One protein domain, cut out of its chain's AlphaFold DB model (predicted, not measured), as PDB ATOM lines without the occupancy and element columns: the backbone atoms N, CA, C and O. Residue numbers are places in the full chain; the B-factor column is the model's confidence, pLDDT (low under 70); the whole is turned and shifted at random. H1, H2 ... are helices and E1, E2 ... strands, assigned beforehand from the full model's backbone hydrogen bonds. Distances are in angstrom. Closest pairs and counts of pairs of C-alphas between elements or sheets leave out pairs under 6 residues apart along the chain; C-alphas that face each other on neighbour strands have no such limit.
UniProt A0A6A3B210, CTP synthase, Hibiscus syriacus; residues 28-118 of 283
ATOM      1  N   MET A  28     -33.187 -27.473 -26.870       89.62
ATOM      2  CA  MET A  28     -31.797 -27.824 -27.217       89.62
ATOM      3  C   MET A  28     -31.494 -27.844 -28.728       89.62
ATOM      4  O   MET A  28     -30.532 -27.181 -29.128       89.62
ATOM      5  N   PRO A  29     -32.273 -28.536 -29.592       92.88
ATOM      6  CA  PRO A  29     -31.984 -28.558 -31.027       92.88
ATOM      7  C   PRO A  29     -32.076 -27.170 -31.673       92.88
ATOM      8  O   PRO A  29     -31.312 -26.867 -32.590       92.88
ATOM      9  N   PHE A  30     -32.973 -26.307 -31.189       94.06
ATOM     10  CA  PHE A  30     -33.131 -24.955 -31.718       94.06
ATOM     11  C   PHE A  30     -31.987 -24.033 -31.295       94.06
ATOM     12  O   PHE A  30     -31.513 -23.237 -32.104       94.06
ATOM     13  N   ILE A  31     -31.507 -24.160 -30.056       93.06
ATOM     14  CA  ILE A  31     -30.367 -23.380 -29.562       93.06
ATOM     15  C   ILE A  31     -29.094 -23.746 -30.332       93.06
ATOM     16  O   ILE A  31     -28.379 -22.846 -30.767       93.06
ATOM     17  N   GLU A  32     -28.849 -25.036 -30.580       93.06
ATOM     18  CA  GLU A  32     -27.718 -25.481 -31.406       93.06
ATOM     19  C   GLU A  32     -27.831 -24.946 -32.842       93.06
ATOM     20  O   GLU A  32     -26.868 -24.404 -33.389       93.06
ATOM     21  N   ALA A  33     -29.024 -25.013 -33.444       94.38
ATOM     22  CA  ALA A  33     -29.259 -24.464 -34.777       94.38
ATOM     23  C   ALA A  33     -28.992 -22.948 -34.842       94.38
ATOM     24  O   ALA A  33     -28.361 -22.477 -35.792       94.38
ATOM     25  N   LEU A  34     -29.419 -22.185 -33.829       94.31
ATOM     26  CA  LEU A  34     -29.121 -20.753 -33.707       94.31
ATOM     27  C   LEU A  34     -27.626 -20.492 -33.492       94.31
ATOM     28  O   LEU A  34     -27.090 -19.547 -34.071       94.31
ATOM     29  N   GLY A  35     -26.943 -21.343 -32.722       93.12
ATOM     30  CA  GLY A  35     -25.490 -21.327 -32.555       93.12
ATOM     31  C   GLY A  35     -24.770 -21.423 -33.898       93.12
ATOM     32  O   GLY A  35     -24.041 -20.504 -34.281       93.12
ATOM     33  N   GLN A  36     -25.053 -22.473 -34.668       94.56
ATOM     34  CA  GLN A  36     -24.485 -22.671 -36.007       94.56
ATOM     35  C   GLN A  36     -24.849 -21.530 -36.966       94.56
ATOM     36  O   GLN A  36     -24.007 -21.069 -37.743       94.56
ATOM     37  N   PHE A  37     -26.091 -21.042 -36.904       95.06
ATOM     38  CA  PHE A  37     -26.544 -19.920 -37.721       95.06
ATOM     39  C   PHE A  37     -25.758 -18.641 -37.421       95.06
ATOM     40  O   PHE A  37     -25.275 -18.005 -38.357       95.06
ATOM     41  N   SER A  38     -25.557 -18.310 -36.141       94.19
ATOM     42  CA  SER A  38     -24.800 -17.127 -35.717       94.19
ATOM     43  C   SER A  38     -23.355 -17.145 -36.237       94.19
ATOM     44  O   SER A  38     -22.872 -16.140 -36.760       94.19
ATOM     45  N   CYS A  39     -22.700 -18.311 -36.207       92.44
ATOM     46  CA  CYS A  39     -21.362 -18.505 -36.766       92.44
ATOM     47  C   CYS A  39     -21.342 -18.329 -38.289       92.44
ATOM     48  O   CYS A  39     -20.418 -17.728 -38.834       92.44
ATOM     49  N   ARG A  40     -22.364 -18.842 -38.984       95.69
ATOM     50  CA  ARG A  40     -22.457 -18.800 -40.447       95.69
ATOM     51  C   ARG A  40     -22.678 -17.388 -40.991       95.69
ATOM     52  O   ARG A  40     -22.095 -17.055 -42.018       95.69
ATOM     53  N   VAL A  41     -23.542 -16.592 -40.358       94.56
ATOM     54  CA  VAL A  41     -23.850 -15.225 -40.826       94.56
ATOM     55  C   VAL A  41     -22.793 -14.205 -40.402       94.56
ATOM     56  O   VAL A  41     -22.647 -13.168 -41.049       94.56
ATOM     57  N   GLY A  42     -22.023 -14.516 -39.358       91.75
ATOM     58  CA  GLY A  42     -20.935 -13.682 -38.867       91.75
ATOM     59  C   GLY A  42     -21.391 -12.491 -38.022       91.75
ATOM     60  O   GLY A  42     -22.579 -12.193 -37.869       91.75
ATOM     61  N   ALA A  43     -20.405 -11.800 -37.448       89.75
ATOM     62  CA  ALA A  43     -20.635 -10.618 -36.625       89.75
ATOM     63  C   ALA A  43     -21.294  -9.490 -37.434       89.75
ATOM     64  O   ALA A  43     -20.976  -9.291 -38.604       89.75
ATOM     65  N   GLY A  44     -22.202  -8.743 -36.805       93.31
ATOM     66  CA  GLY A  44     -22.969  -7.691 -37.478       93.31
ATOM     67  C   GLY A  44     -24.241  -8.182 -38.173       93.31
ATOM     68  O   GLY A  44     -25.075  -7.364 -38.508       93.31
ATOM     69  N   ASN A  45     -24.449  -9.492 -38.345       95.12
ATOM     70  CA  ASN A  45     -25.650 -10.034 -39.007       95.12
ATOM     71  C   ASN A  45     -26.553 -10.845 -38.062       95.12
ATOM     72  O   ASN A  45     -27.520 -11.470 -38.495       95.12
ATOM     73  N   PHE A  46     -26.226 -10.865 -36.768       96.12
ATOM     74  CA  PHE A  46     -26.958 -11.599 -35.743       96.12
ATOM     75  C   PHE A  46     -26.990 -10.792 -34.445       96.12
ATOM     76  O   PHE A  46     -25.949 -10.356 -33.955       96.12
ATOM     77  N   CYS A  47     -28.186 -10.608 -33.885       96.38
ATOM     78  CA  CYS A  47     -28.400  -9.945 -32.603       96.38
ATOM     79  C   CYS A  47     -29.224 -10.854 -31.693       96.38
ATOM     80  O   CYS A  47     -30.410 -11.074 -31.936       96.38
ATOM     81  N   LEU A  48     -28.604 -11.353 -30.625       96.81
ATOM     82  CA  LEU A  48     -29.262 -12.173 -29.619       96.81
ATOM     83  C   LEU A  48     -29.767 -11.309 -28.465       96.81
ATOM     84  O   LEU A  48     -28.973 -10.746 -27.703       96.81
ATOM     85  N   ILE A  49     -31.089 -11.247 -28.318       97.69
ATOM     86  CA  ILE A  49     -31.761 -10.624 -27.177       97.69
ATOM     87  C   ILE A  49     -32.199 -11.741 -26.231       97.69
ATOM     88  O   ILE A  49     -33.054 -12.550 -26.580       97.69
ATOM     89  N   HIS A  50     -31.622 -11.788 -25.030       97.38
ATOM     90  CA  HIS A  50     -32.032 -12.750 -24.005       97.38
ATOM     91  C   HIS A  50     -33.040 -12.112 -23.059       97.38
ATOM     92  O   HIS A  50     -32.709 -11.156 -22.356       97.38
ATOM     93  N   VAL A  51     -34.265 -12.637 -23.036       97.50
ATOM     94  CA  VAL A  51     -35.321 -12.168 -22.136       97.50
ATOM     95  C   VAL A  51     -35.273 -12.983 -20.845       97.50
ATOM     96  O   VAL A  51     -35.300 -14.210 -20.869       97.50
ATOM     97  N   SER A  52     -35.189 -12.314 -19.696       97.19
ATOM     98  CA  SER A  52     -35.081 -12.974 -18.393       97.19
ATOM     99  C   SER A  52     -35.936 -12.293 -17.332       97.19
ATOM    100  O   SER A  52     -36.084 -11.075 -17.343       97.19
ATOM    101  N   LEU A  53     -36.466 -13.071 -16.389       97.19
ATOM    102  CA  LEU A  53     -37.220 -12.565 -15.245       97.19
ATOM    103  C   LEU A  53     -36.277 -12.209 -14.084       97.19
ATOM    104  O   LEU A  53     -35.518 -13.057 -13.607       97.19
ATOM    105  N   VAL A  54     -36.383 -10.978 -13.591       97.44
ATOM    106  CA  VAL A  54     -35.773 -10.487 -12.353       97.44
ATOM    107  C   VAL A  54     -36.890 -10.347 -11.314       97.44
ATOM    108  O   VAL A  54     -37.612  -9.351 -11.321       97.44
ATOM    109  N   PRO A  55     -37.096 -11.348 -10.441       95.31
ATOM    110  CA  PRO A  55     -38.180 -11.294  -9.472       95.31
ATOM    111  C   PRO A  55     -37.880 -10.288  -8.357       95.31
ATOM    112  O   PRO A  55     -36.745 -10.184  -7.877       95.31
ATOM    113  N   VAL A  56     -38.930  -9.600  -7.912       93.12
ATOM    114  CA  VAL A  56     -38.906  -8.675  -6.775       93.12
ATOM    115  C   VAL A  56     -39.588  -9.348  -5.592       93.12
ATOM    116  O   VAL A  56     -40.735  -9.781  -5.689       93.12
ATOM    117  N   LEU A  57     -38.884  -9.483  -4.467       88.88
ATOM    118  CA  LEU A  57     -39.469 -10.076  -3.265       88.88
ATOM    119  C   LEU A  57     -40.289  -9.026  -2.511       88.88
ATOM    120  O   LEU A  57     -39.718  -8.160  -1.853       88.88
ATOM    121  N   ASN A  58     -41.619  -9.148  -2.552       78.00
ATOM    122  CA  ASN A  58     -42.571  -8.176  -1.988       78.00
ATOM    123  C   ASN A  58     -42.314  -7.781  -0.522       78.00
ATOM    124  O   ASN A  58     -42.682  -6.687  -0.116       78.00
ATOM    125  N   VAL A  59     -41.686  -8.649   0.276       78.94
ATOM    126  CA  VAL A  59     -41.413  -8.388   1.701       78.94
ATOM    127  C   VAL A  59     -40.290  -7.361   1.905       78.94
ATOM    128  O   VAL A  59     -40.302  -6.635   2.892       78.94
ATOM    129  N   VAL A  60     -39.315  -7.304   0.992       81.12
ATOM    130  CA  VAL A  60     -38.080  -6.504   1.155       81.12
ATOM    131  C   VAL A  60     -37.866  -5.527  -0.010       81.12
ATOM    132  O   VAL A  60     -37.027  -4.639   0.079       81.12
ATOM    133  N   GLY A  61     -38.598  -5.677  -1.119       85.19
ATOM    134  CA  GLY A  61     -38.406  -4.893  -2.346       85.19
ATOM    135  C   GLY A  61     -37.125  -5.242  -3.113       85.19
ATOM    136  O   GLY A  61     -36.797  -4.591  -4.096       85.19
ATOM    137  N   GLU A  62     -36.393  -6.274  -2.684       91.50
ATOM    138  CA  GLU A  62     -35.101  -6.627  -3.268       91.50
ATOM    139  C   GLU A  62     -35.268  -7.314  -4.633       91.50
ATOM    140  O   GLU A  62     -35.920  -8.359  -4.744       91.50
ATOM    141  N   GLN A  63     -34.616  -6.756  -5.656       95.69
ATOM    142  CA  GLN A  63     -34.563  -7.304  -7.013       95.69
ATOM    143  C   GLN A  63     -33.496  -8.408  -7.107       95.69
ATOM    144  O   GLN A  63     -32.296  -8.175  -6.923       95.69
ATOM    145  N   LYS A  64     -33.907  -9.648  -7.395       95.75
ATOM    146  CA  LYS A  64     -33.002 -10.809  -7.388       95.75
ATOM    147  C   LYS A  64     -32.425 -11.094  -8.772       95.75
ATOM    148  O   LYS A  64     -33.095 -11.623  -9.647       95.75
ATOM    149  N   THR A  65     -31.121 -10.869  -8.929       96.56
ATOM    150  CA  THR A  65     -30.400 -11.086 -10.201       96.56
ATOM    151  C   THR A  65     -29.963 -12.528 -10.463       96.56
ATOM    152  O   THR A  65     -29.604 -12.861 -11.591       96.56
ATOM    153  N   LYS A  66     -29.936 -13.396  -9.440       96.81
ATOM    154  CA  LYS A  66     -29.407 -14.770  -9.563       96.81
ATOM    155  C   LYS A  66     -30.099 -15.600 -10.658       96.81
ATOM    156  O   LYS A  66     -29.369 -16.223 -11.426       96.81
ATOM    157  N   PRO A  67     -31.443 -15.612 -10.790       95.81
ATOM    158  CA  PRO A  67     -32.108 -16.364 -11.857       95.81
ATOM    159  C   PRO A  67     -31.600 -15.977 -13.252       95.81
ATOM    160  O   PRO A  67     -31.243 -16.847 -14.045       95.81
ATOM    161  N   THR A  68     -31.453 -14.677 -13.515       97.25
ATOM    162  CA  THR A  68     -30.898 -14.166 -14.773       97.25
ATOM    163  C   THR A  68     -29.453 -14.598 -14.991       97.25
ATOM    164  O   THR A  68     -29.115 -15.063 -16.077       97.25
ATOM    165  N   GLN A  69     -28.607 -14.536 -13.958       96.88
ATOM    166  CA  GLN A  69     -27.212 -14.988 -14.042       96.88
ATOM    167  C   GLN A  69     -27.109 -16.478 -14.401       96.88
ATOM    168  O   GLN A  69     -26.304 -16.857 -15.253       96.88
ATOM    169  N   HIS A  70     -27.937 -17.327 -13.786       95.38
ATOM    170  CA  HIS A  70     -27.983 -18.758 -14.097       95.38
ATOM    171  C   HIS A  70     -28.481 -19.019 -15.519       95.38
ATOM    172  O   HIS A  70     -27.894 -19.836 -16.225       95.38
ATOM    173  N   SER A  71     -29.506 -18.287 -15.956       95.38
ATOM    174  CA  SER A  71     -30.052 -18.393 -17.308       95.38
ATOM    175  C   SER A  71     -29.020 -18.002 -18.376       95.38
ATOM    176  O   SER A  71     -28.782 -18.771 -19.306       95.38
ATOM    177  N   VAL A  72     -28.310 -16.881 -18.195       96.62
ATOM    178  CA  VAL A  72     -27.228 -16.457 -19.106       96.62
ATOM    179  C   VAL A  72     -26.062 -17.448 -19.094       96.62
ATOM    180  O   VAL A  72     -25.483 -17.733 -20.142       96.62
ATOM    181  N   ARG A  73     -25.715 -18.015 -17.930       95.12
ATOM    182  CA  ARG A  73     -24.693 -19.070 -17.846       95.12
ATOM    183  C   ARG A  73     -25.104 -20.317 -18.632       95.12
ATOM    184  O   ARG A  73     -24.252 -20.891 -19.302       95.12
ATOM    185  N   GLY A  74     -26.373 -20.720 -18.557       92.94
ATOM    186  CA  GLY A  74     -26.918 -21.834 -19.335       92.94
ATOM    187  C   GLY A  74     -26.826 -21.576 -20.837       92.94
ATOM    188  O   GLY A  74     -26.247 -22.383 -21.556       92.94
ATOM    189  N   LEU A  75     -27.284 -20.404 -21.283       94.44
ATOM    190  CA  LEU A  75     -27.207 -19.972 -22.684       94.44
ATOM    191  C   LEU A  75     -25.763 -20.000 -23.221       94.44
ATOM    192  O   LEU A  75     -25.507 -20.540 -24.294       94.44
ATOM    193  N   ARG A  76     -24.800 -19.515 -22.425       93.69
ATOM    194  CA  ARG A  76     -23.364 -19.568 -22.757       93.69
ATOM    195  C   ARG A  76     -22.795 -20.971 -22.804       93.69
ATOM    196  O   ARG A  76     -21.935 -21.238 -23.637       93.69
ATOM    197  N   GLY A  77     -23.256 -21.855 -21.922       91.19
ATOM    198  CA  GLY A  77     -22.885 -23.269 -21.952       91.19
ATOM    199  C   GLY A  77     -23.291 -23.957 -23.258       91.19
ATOM    200  O   GLY A  77     -22.649 -24.924 -23.648       91.19
ATOM    201  N   LEU A  78     -24.299 -23.417 -23.947       89.81
ATOM    202  CA  LEU A  78     -24.777 -23.868 -25.254       89.81
ATOM    203  C   LEU A  78     -24.158 -23.078 -26.427       89.81
ATOM    204  O   LEU A  78     -24.645 -23.150 -27.547       89.81
ATOM    205  N   GLY A  79     -23.097 -22.299 -26.182       89.38
ATOM    206  CA  GLY A  79     -22.351 -21.593 -27.229       89.38
ATOM    207  C   GLY A  79     -22.924 -20.238 -27.654       89.38
ATOM    208  O   GLY A  79     -22.363 -19.604 -28.544       89.38
ATOM    209  N   LEU A  80     -23.989 -19.750 -27.010       93.19
ATOM    210  CA  LEU A  80     -24.594 -18.453 -27.316       93.19
ATOM    211  C   LEU A  80     -24.317 -17.416 -26.222       93.19
ATOM    212  O   LEU A  80     -24.486 -17.664 -25.030       93.19
ATOM    213  N   ALA A  81     -23.931 -16.206 -26.622       93.50
ATOM    214  CA  ALA A  81     -23.771 -15.073 -25.717       93.50
ATOM    215  C   ALA A  81     -24.755 -13.962 -26.101       93.50
ATOM    216  O   ALA A  81     -24.792 -13.573 -27.269       93.50
ATOM    217  N   PRO A  82     -25.553 -13.437 -25.154       96.62
ATOM    218  CA  PRO A  82     -26.510 -12.387 -25.470       96.62
ATOM    219  C   PRO A  82     -25.787 -11.085 -25.811       96.62
ATOM    220  O   PRO A  82     -24.853 -10.685 -25.115       96.62
ATOM    221  N   ASN A  83     -26.247 -10.405 -26.860       96.75
ATOM    222  CA  ASN A  83     -25.815  -9.046 -27.174       96.75
ATOM    223  C   ASN A  83     -26.563  -8.023 -26.316       96.75
ATOM    224  O   ASN A  83     -25.979  -7.016 -25.912       96.75
ATOM    225  N   ILE A  84     -27.839  -8.309 -26.046       97.94
ATOM    226  CA  ILE A  84     -28.763  -7.489 -25.267       97.94
ATOM    227  C   ILE A  84     -29.442  -8.381 -24.231       97.94
ATOM    228  O   ILE A  84     -29.836  -9.513 -24.522       97.94
ATOM    229  N   LEU A  85     -29.588  -7.862 -23.016       98.19
ATOM    230  CA  LEU A  85     -30.299  -8.522 -21.929       98.19
ATOM    231  C   LEU A  85     -31.577  -7.738 -21.622       98.19
ATOM    232  O   LEU A  85     -31.516  -6.615 -21.131       98.19
ATOM    233  N   ALA A  86     -32.735  -8.327 -21.904       98.00
ATOM    234  CA  ALA A  86     -34.035  -7.739 -21.608       98.00
ATOM    235  C   ALA A  86     -34.579  -8.330 -20.302       98.00
ATOM    236  O   ALA A  86     -35.000  -9.484 -20.237       98.00
ATOM    237  N   CYS A  87     -34.555  -7.544 -19.233       98.12
ATOM    238  CA  CYS A  87     -34.948  -7.986 -17.904       98.12
ATOM    239  C   CYS A  87     -36.397  -7.601 -17.600       98.12
ATOM    240  O   CYS A  87     -36.683  -6.429 -17.347       98.12
ATOM    241  N   ARG A  88     -37.297  -8.591 -17.565       97.75
ATOM    242  CA  ARG A  88     -38.670  -8.428 -17.073       97.75
ATOM    243  C   ARG A  88     -38.676  -8.371 -15.547       97.75
ATOM    244  O   ARG A  88     -38.116  -9.251 -14.904       97.75
ATOM    245  N   SER A  89     -39.312  -7.360 -14.974       96.50
ATOM    246  CA  SER A  89     -39.497  -7.164 -13.531       96.50
ATOM    247  C   SER A  89     -40.877  -6.545 -13.273       96.50
ATOM    248  O   SER A  89     -41.559  -6.157 -14.218       96.50
ATOM    249  N   THR A  90     -41.309  -6.454 -12.016       95.00
ATOM    250  CA  THR A  90     -42.504  -5.674 -11.646       95.00
ATOM    251  C   THR A  90     -42.194  -4.177 -11.612       95.00
ATOM    252  O   THR A  90     -42.987  -3.367 -12.080       95.00
ATOM    253  N   THR A  91     -41.007  -3.805 -11.122       94.75
ATOM    254  CA  THR A  91     -40.509  -2.421 -11.058       94.75
ATOM    255  C   THR A  91     -39.268  -2.220 -11.923       94.75
ATOM    256  O   THR A  91     -38.579  -3.184 -12.273       94.75
ATOM    257  N   ALA A  92     -38.979  -0.962 -12.275       95.81
ATOM    258  CA  ALA A  92     -37.760  -0.600 -12.994       95.81
ATOM    259  C   ALA A  92     -36.516  -1.075 -12.231       95.81
ATOM    260  O   ALA A  92     -36.471  -1.000 -11.004       95.81
ATOM    261  N   LEU A  93     -35.518  -1.589 -12.955       96.44
ATOM    262  CA  LEU A  93     -34.289  -2.071 -12.324       96.44
ATOM    263  C   LEU A  93     -33.447  -0.924 -11.769       96.44
ATOM    264  O   LEU A  93     -33.169   0.030 -12.500       96.44
ATOM    265  N   ASP A  94     -32.970  -1.087 -10.536       96.31
ATOM    266  CA  ASP A  94     -32.019  -0.164  -9.916       96.31
ATOM    267  C   ASP A  94     -30.670  -0.189 -10.654       96.31
ATOM    268  O   ASP A  94     -30.244  -1.224 -11.180       96.31
ATOM    269  N   ASP A  95     -29.937   0.924 -10.633       95.56
ATOM    270  CA  ASP A  95     -28.649   1.019 -11.332       95.56
ATOM    271  C   ASP A  95     -27.623   0.002 -10.804       95.56
ATOM    272  O   ASP A  95     -26.978  -0.689 -11.588       95.56
ATOM    273  N   ASN A  96     -27.568  -0.213  -9.485       95.75
ATOM    274  CA  ASN A  96     -26.732  -1.257  -8.873       95.75
ATOM    275  C   ASN A  96     -27.102  -2.668  -9.381       95.75
ATOM    276  O   ASN A  96     -26.249  -3.528  -9.610       95.75
ATOM    277  N   VAL A  97     -28.393  -2.924  -9.607       96.88
ATOM    278  CA  VAL A  97     -28.876  -4.206 -10.140       96.88
ATOM    279  C   VAL A  97     -28.427  -4.382 -11.591       96.88
ATOM    280  O   VAL A  97     -27.955  -5.467 -11.948       96.88
ATOM    281  N   LYS A  98     -28.489  -3.323 -12.408       96.88
ATOM    282  CA  LYS A  98     -27.956  -3.323 -13.780       96.88
ATOM    283  C   LYS A  98     -26.440  -3.509 -13.809       96.88
ATOM    284  O   LYS A  98     -25.964  -4.341 -14.574       96.88
ATOM    285  N   GLU A  99     -25.684  -2.817 -12.959       96.81
ATOM    286  CA  GLU A  99     -24.226  -2.970 -12.844       96.81
ATOM    287  C   GLU A  99     -23.839  -4.403 -12.476       96.81
ATOM    288  O   GLU A  99     -22.986  -5.024 -13.116       96.81
ATOM    289  N   LYS A 100     -24.529  -4.978 -11.489       96.56
ATOM    290  CA  LYS A 100     -24.346  -6.372 -11.097       96.56
ATOM    291  C   LYS A 100     -24.634  -7.312 -12.265       96.56
ATOM    292  O   LYS A 100     -23.831  -8.195 -12.563       96.56
ATOM    293  N   LEU A 101     -25.765  -7.147 -12.949       97.75
ATOM    294  CA  LEU A 101     -26.082  -7.952 -14.129       97.75
ATOM    295  C   LEU A 101     -25.026  -7.779 -15.222       97.75
ATOM    296  O   LEU A 101     -24.619  -8.780 -15.801       97.75
ATOM    297  N   SER A 102     -24.527  -6.564 -15.439       97.50
ATOM    298  CA  SER A 102     -23.486  -6.277 -16.421       97.50
ATOM    299  C   SER A 102     -22.208  -7.064 -16.141       97.50
ATOM    300  O   SER A 102     -21.713  -7.760 -17.028       97.50
ATOM    301  N   GLN A 103     -21.737  -7.055 -14.892       96.00
ATOM    302  CA  GLN A 103     -20.534  -7.778 -14.478       96.00
ATOM    303  C   GLN A 103     -20.708  -9.300 -14.574       96.00
ATOM    304  O   GLN A 103     -19.889  -9.989 -15.177       96.00
ATOM    305  N   PHE A 104     -21.792  -9.843 -14.010       96.06
ATOM    306  CA  PHE A 104     -21.994 -11.296 -13.953       96.06
ATOM    307  C   PHE A 104     -22.404 -11.898 -15.300       96.06
ATOM    308  O   PHE A 104     -22.027 -13.026 -15.623       96.06
ATOM    309  N   CYS A 105     -23.181 -11.161 -16.088       96.81
ATOM    310  CA  CYS A 105     -23.646 -11.602 -17.394       96.81
ATOM    311  C   CYS A 105     -22.715 -11.147 -18.513       96.81
ATOM    312  O   CYS A 105     -22.953 -11.556 -19.635       96.81
ATOM    313  N   ASN A 106     -21.658 -10.367 -18.251       95.12
ATOM    314  CA  ASN A 106     -20.723  -9.821 -19.246       95.12
ATOM    315  C   ASN A 106     -21.458  -9.259 -20.482       95.12
ATOM    316  O   ASN A 106     -21.224  -9.685 -21.614       95.12
ATOM    317  N   VAL A 107     -22.410  -8.364 -20.211       95.75
ATOM    318  CA  VAL A 107     -23.179  -7.560 -21.176       95.75
ATOM    319  C   VAL A 107     -23.040  -6.113 -20.722       95.75
ATOM    320  O   VAL A 107     -23.147  -5.844 -19.528       95.75
ATOM    321  N   SER A 108     -22.771  -5.177 -21.630       94.19
ATOM    322  CA  SER A 108     -22.646  -3.761 -21.257       94.19
ATOM    323  C   SER A 108     -23.942  -3.246 -20.622       94.19
ATOM    324  O   SER A 108     -25.023  -3.610 -21.078       94.19
ATOM    325  N   ALA A 109     -23.853  -2.389 -19.603       93.56
ATOM    326  CA  ALA A 109     -25.032  -1.840 -18.928       93.56
ATOM    327  C   ALA A 109     -25.971  -1.080 -19.888       93.56
ATOM    328  O   ALA A 109     -27.185  -1.143 -19.719       93.56
ATOM    329  N   GLU A 110     -25.430  -0.452 -20.944       92.19
ATOM    330  CA  GLU A 110     -26.214   0.184 -22.025       92.19
ATOM    331  C   GLU A 110     -27.060  -0.808 -22.846       92.19
ATOM    332  O   GLU A 110     -28.014  -0.410 -23.501       92.19
ATOM    333  N   HIS A 111     -26.729  -2.100 -22.813       95.50
ATOM    334  CA  HIS A 111     -27.465  -3.168 -23.494       95.50
ATOM    335  C   HIS A 111     -28.354  -3.971 -22.525       95.50
ATOM    336  O   HIS A 111     -28.848  -5.044 -22.884       95.50
ATOM    337  N   ILE A 112     -28.549  -3.489 -21.292       97.38
ATOM    338  CA  ILE A 112     -29.479  -4.077 -20.322       97.38
ATOM    339  C   ILE A 112     -30.758  -3.243 -20.302       97.38
ATOM    340  O   ILE A 112     -30.802  -2.145 -19.748       97.38
ATOM    341  N   ILE A 113     -31.817  -3.794 -20.888       97.81
ATOM    342  CA  ILE A 113     -33.125  -3.152 -21.008       97.81
ATOM    343  C   ILE A 113     -33.995  -3.597 -19.832       97.81
ATOM    344  O   ILE A 113     -34.172  -4.793 -19.601       97.81
ATOM    345  N   THR A 114     -34.579  -2.650 -19.100       96.94
ATOM    346  CA  THR A 114     -35.592  -2.937 -18.082       96.94
ATOM    347  C   THR A 114     -36.987  -2.957 -18.706       96.94
ATOM    348  O   THR A 114     -37.427  -2.004 -19.340       96.94
ATOM    349  N   LEU A 115     -37.694  -4.067 -18.532       97.06
ATOM    350  CA  LEU A 115     -39.085  -4.234 -18.931       97.06
ATOM    351  C   LEU A 115     -39.902  -4.389 -17.654       97.06
ATOM    352  O   LEU A 115     -39.992  -5.486 -17.121       97.06
ATOM    353  N   TYR A 116     -40.438  -3.301 -17.116       95.88
ATOM    354  CA  TYR A 116     -41.283  -3.359 -15.923       95.88
ATOM    355  C   TYR A 116     -42.769  -3.428 -16.288       95.88
ATOM    356  O   TYR A 116     -43.133  -3.309 -17.462       95.88
ATOM    357  N   ASP A 117     -43.631  -3.664 -15.299       95.69
ATOM    358  CA  ASP A 117     -45.071  -3.711 -15.532       95.69
ATOM    359  C   ASP A 117     -45.583  -2.321 -15.934       95.69
ATOM    360  O   ASP A 117     -45.440  -1.339 -15.207       95.69
ATOM    361  N   VAL A 118     -46.174  -2.248 -17.125       95.88
ATOM    362  CA  VAL A 118     -46.776  -1.037 -17.695       95.88
ATOM    363  C   VAL A 118     -48.303  -1.151 -17.667       95.88
ATOM    364  O   VAL A 118     -48.825  -2.267 -17.742       95.88
TER     365      VAL A 118
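What this domain is: This is residues 28 to 118 of the 283 residues of the protein "CTP synthase" of Hibiscus syriacus (UniProt A0A6A3B210). What shape do these atoms make? A small sheet of three parallel strands, E1, E2 and E3, has two helices, H2 and H3, side by side over one face, and no named helix covers its other face. H1 lies off at one end of the long axis, and the loop of residues 54 to 65 reaches to the other end. What is it made of? The 91 residues printed include three named helices and three named strands, in the order H1, E1, H2, E2, H3, E3; the sheet's order is E1, E2, E3, and the class is mixed, helices and strands. How large is it? It is compact, with a radius of gyration of the C-alphas of 14.0 A, yet elongated in outline, spanning 46 by 26 by 25 A.

Where its parts are: Where does the first element lie? H1 is residues 28 to 41, 20.2 A long, with C-alpha 28 at (-31.797, -27.824, -27.217). What comes next? E1 is residues 49 to 53, 13.3 A; H2 is residues 66 to 77, 16.4 A; E2 is residues 84 to 88, 12.9 A. Where do the elements end? H3 is residues 95 to 105, 14.9 A. E3 is residues 112 to 115, 9.7 A, and its C-alpha 115 is at (-39.085, -4.234, -18.931).

How they stand to each other: How do the strands pair? E1 and E2 are parallel at 25 degrees, with N 50 and O 84 2.9 A apart, within hydrogen-bond range. E2 and E3 are parallel at 27 degrees, with N 113 and O 85 2.8 A apart, also within range. Where are H2 and H3? Both are on one face of the sheet, two layers, and H2 lies over E1 at a height of 8.1 A over the sheet, slantwise to the strands at 34 degrees to E1 on the local plane. With residues 68 to 73 alone, H2 touches H3, the same way at a shallow tilt of 27 degrees; their closest C-alphas, of Gln 69 and Cys 105, are 6.0 A apart. E1, H2, E2 and E2, H3, E3 are strand-helix-strand units, a helix between two parallel neighbour strands, each with a right-handed crossover. What of H1 and the helix backbones? H1 is not on the sheet, and it is only just apart from H2, the closest C-alphas being 8.3 A apart. In H1, H2 and H3 every O i to N i+4 pair is within hydrogen-bond range.

The domain as a whole: How far does it reach? The two C-alphas farthest apart, of Arg 40 and Val 59, are 47.4 A apart, and residues 40 to 45 stand free. Is there a cut or a long link? The printed part has no cut, and E1 to H2 is a long link of 12 residues, in which residues 56 to 57 pair antiparallel with residues 62 to 63. How confident is the model? Mean pLDDT of the printed part is 94.6, and no printed residue is under 70.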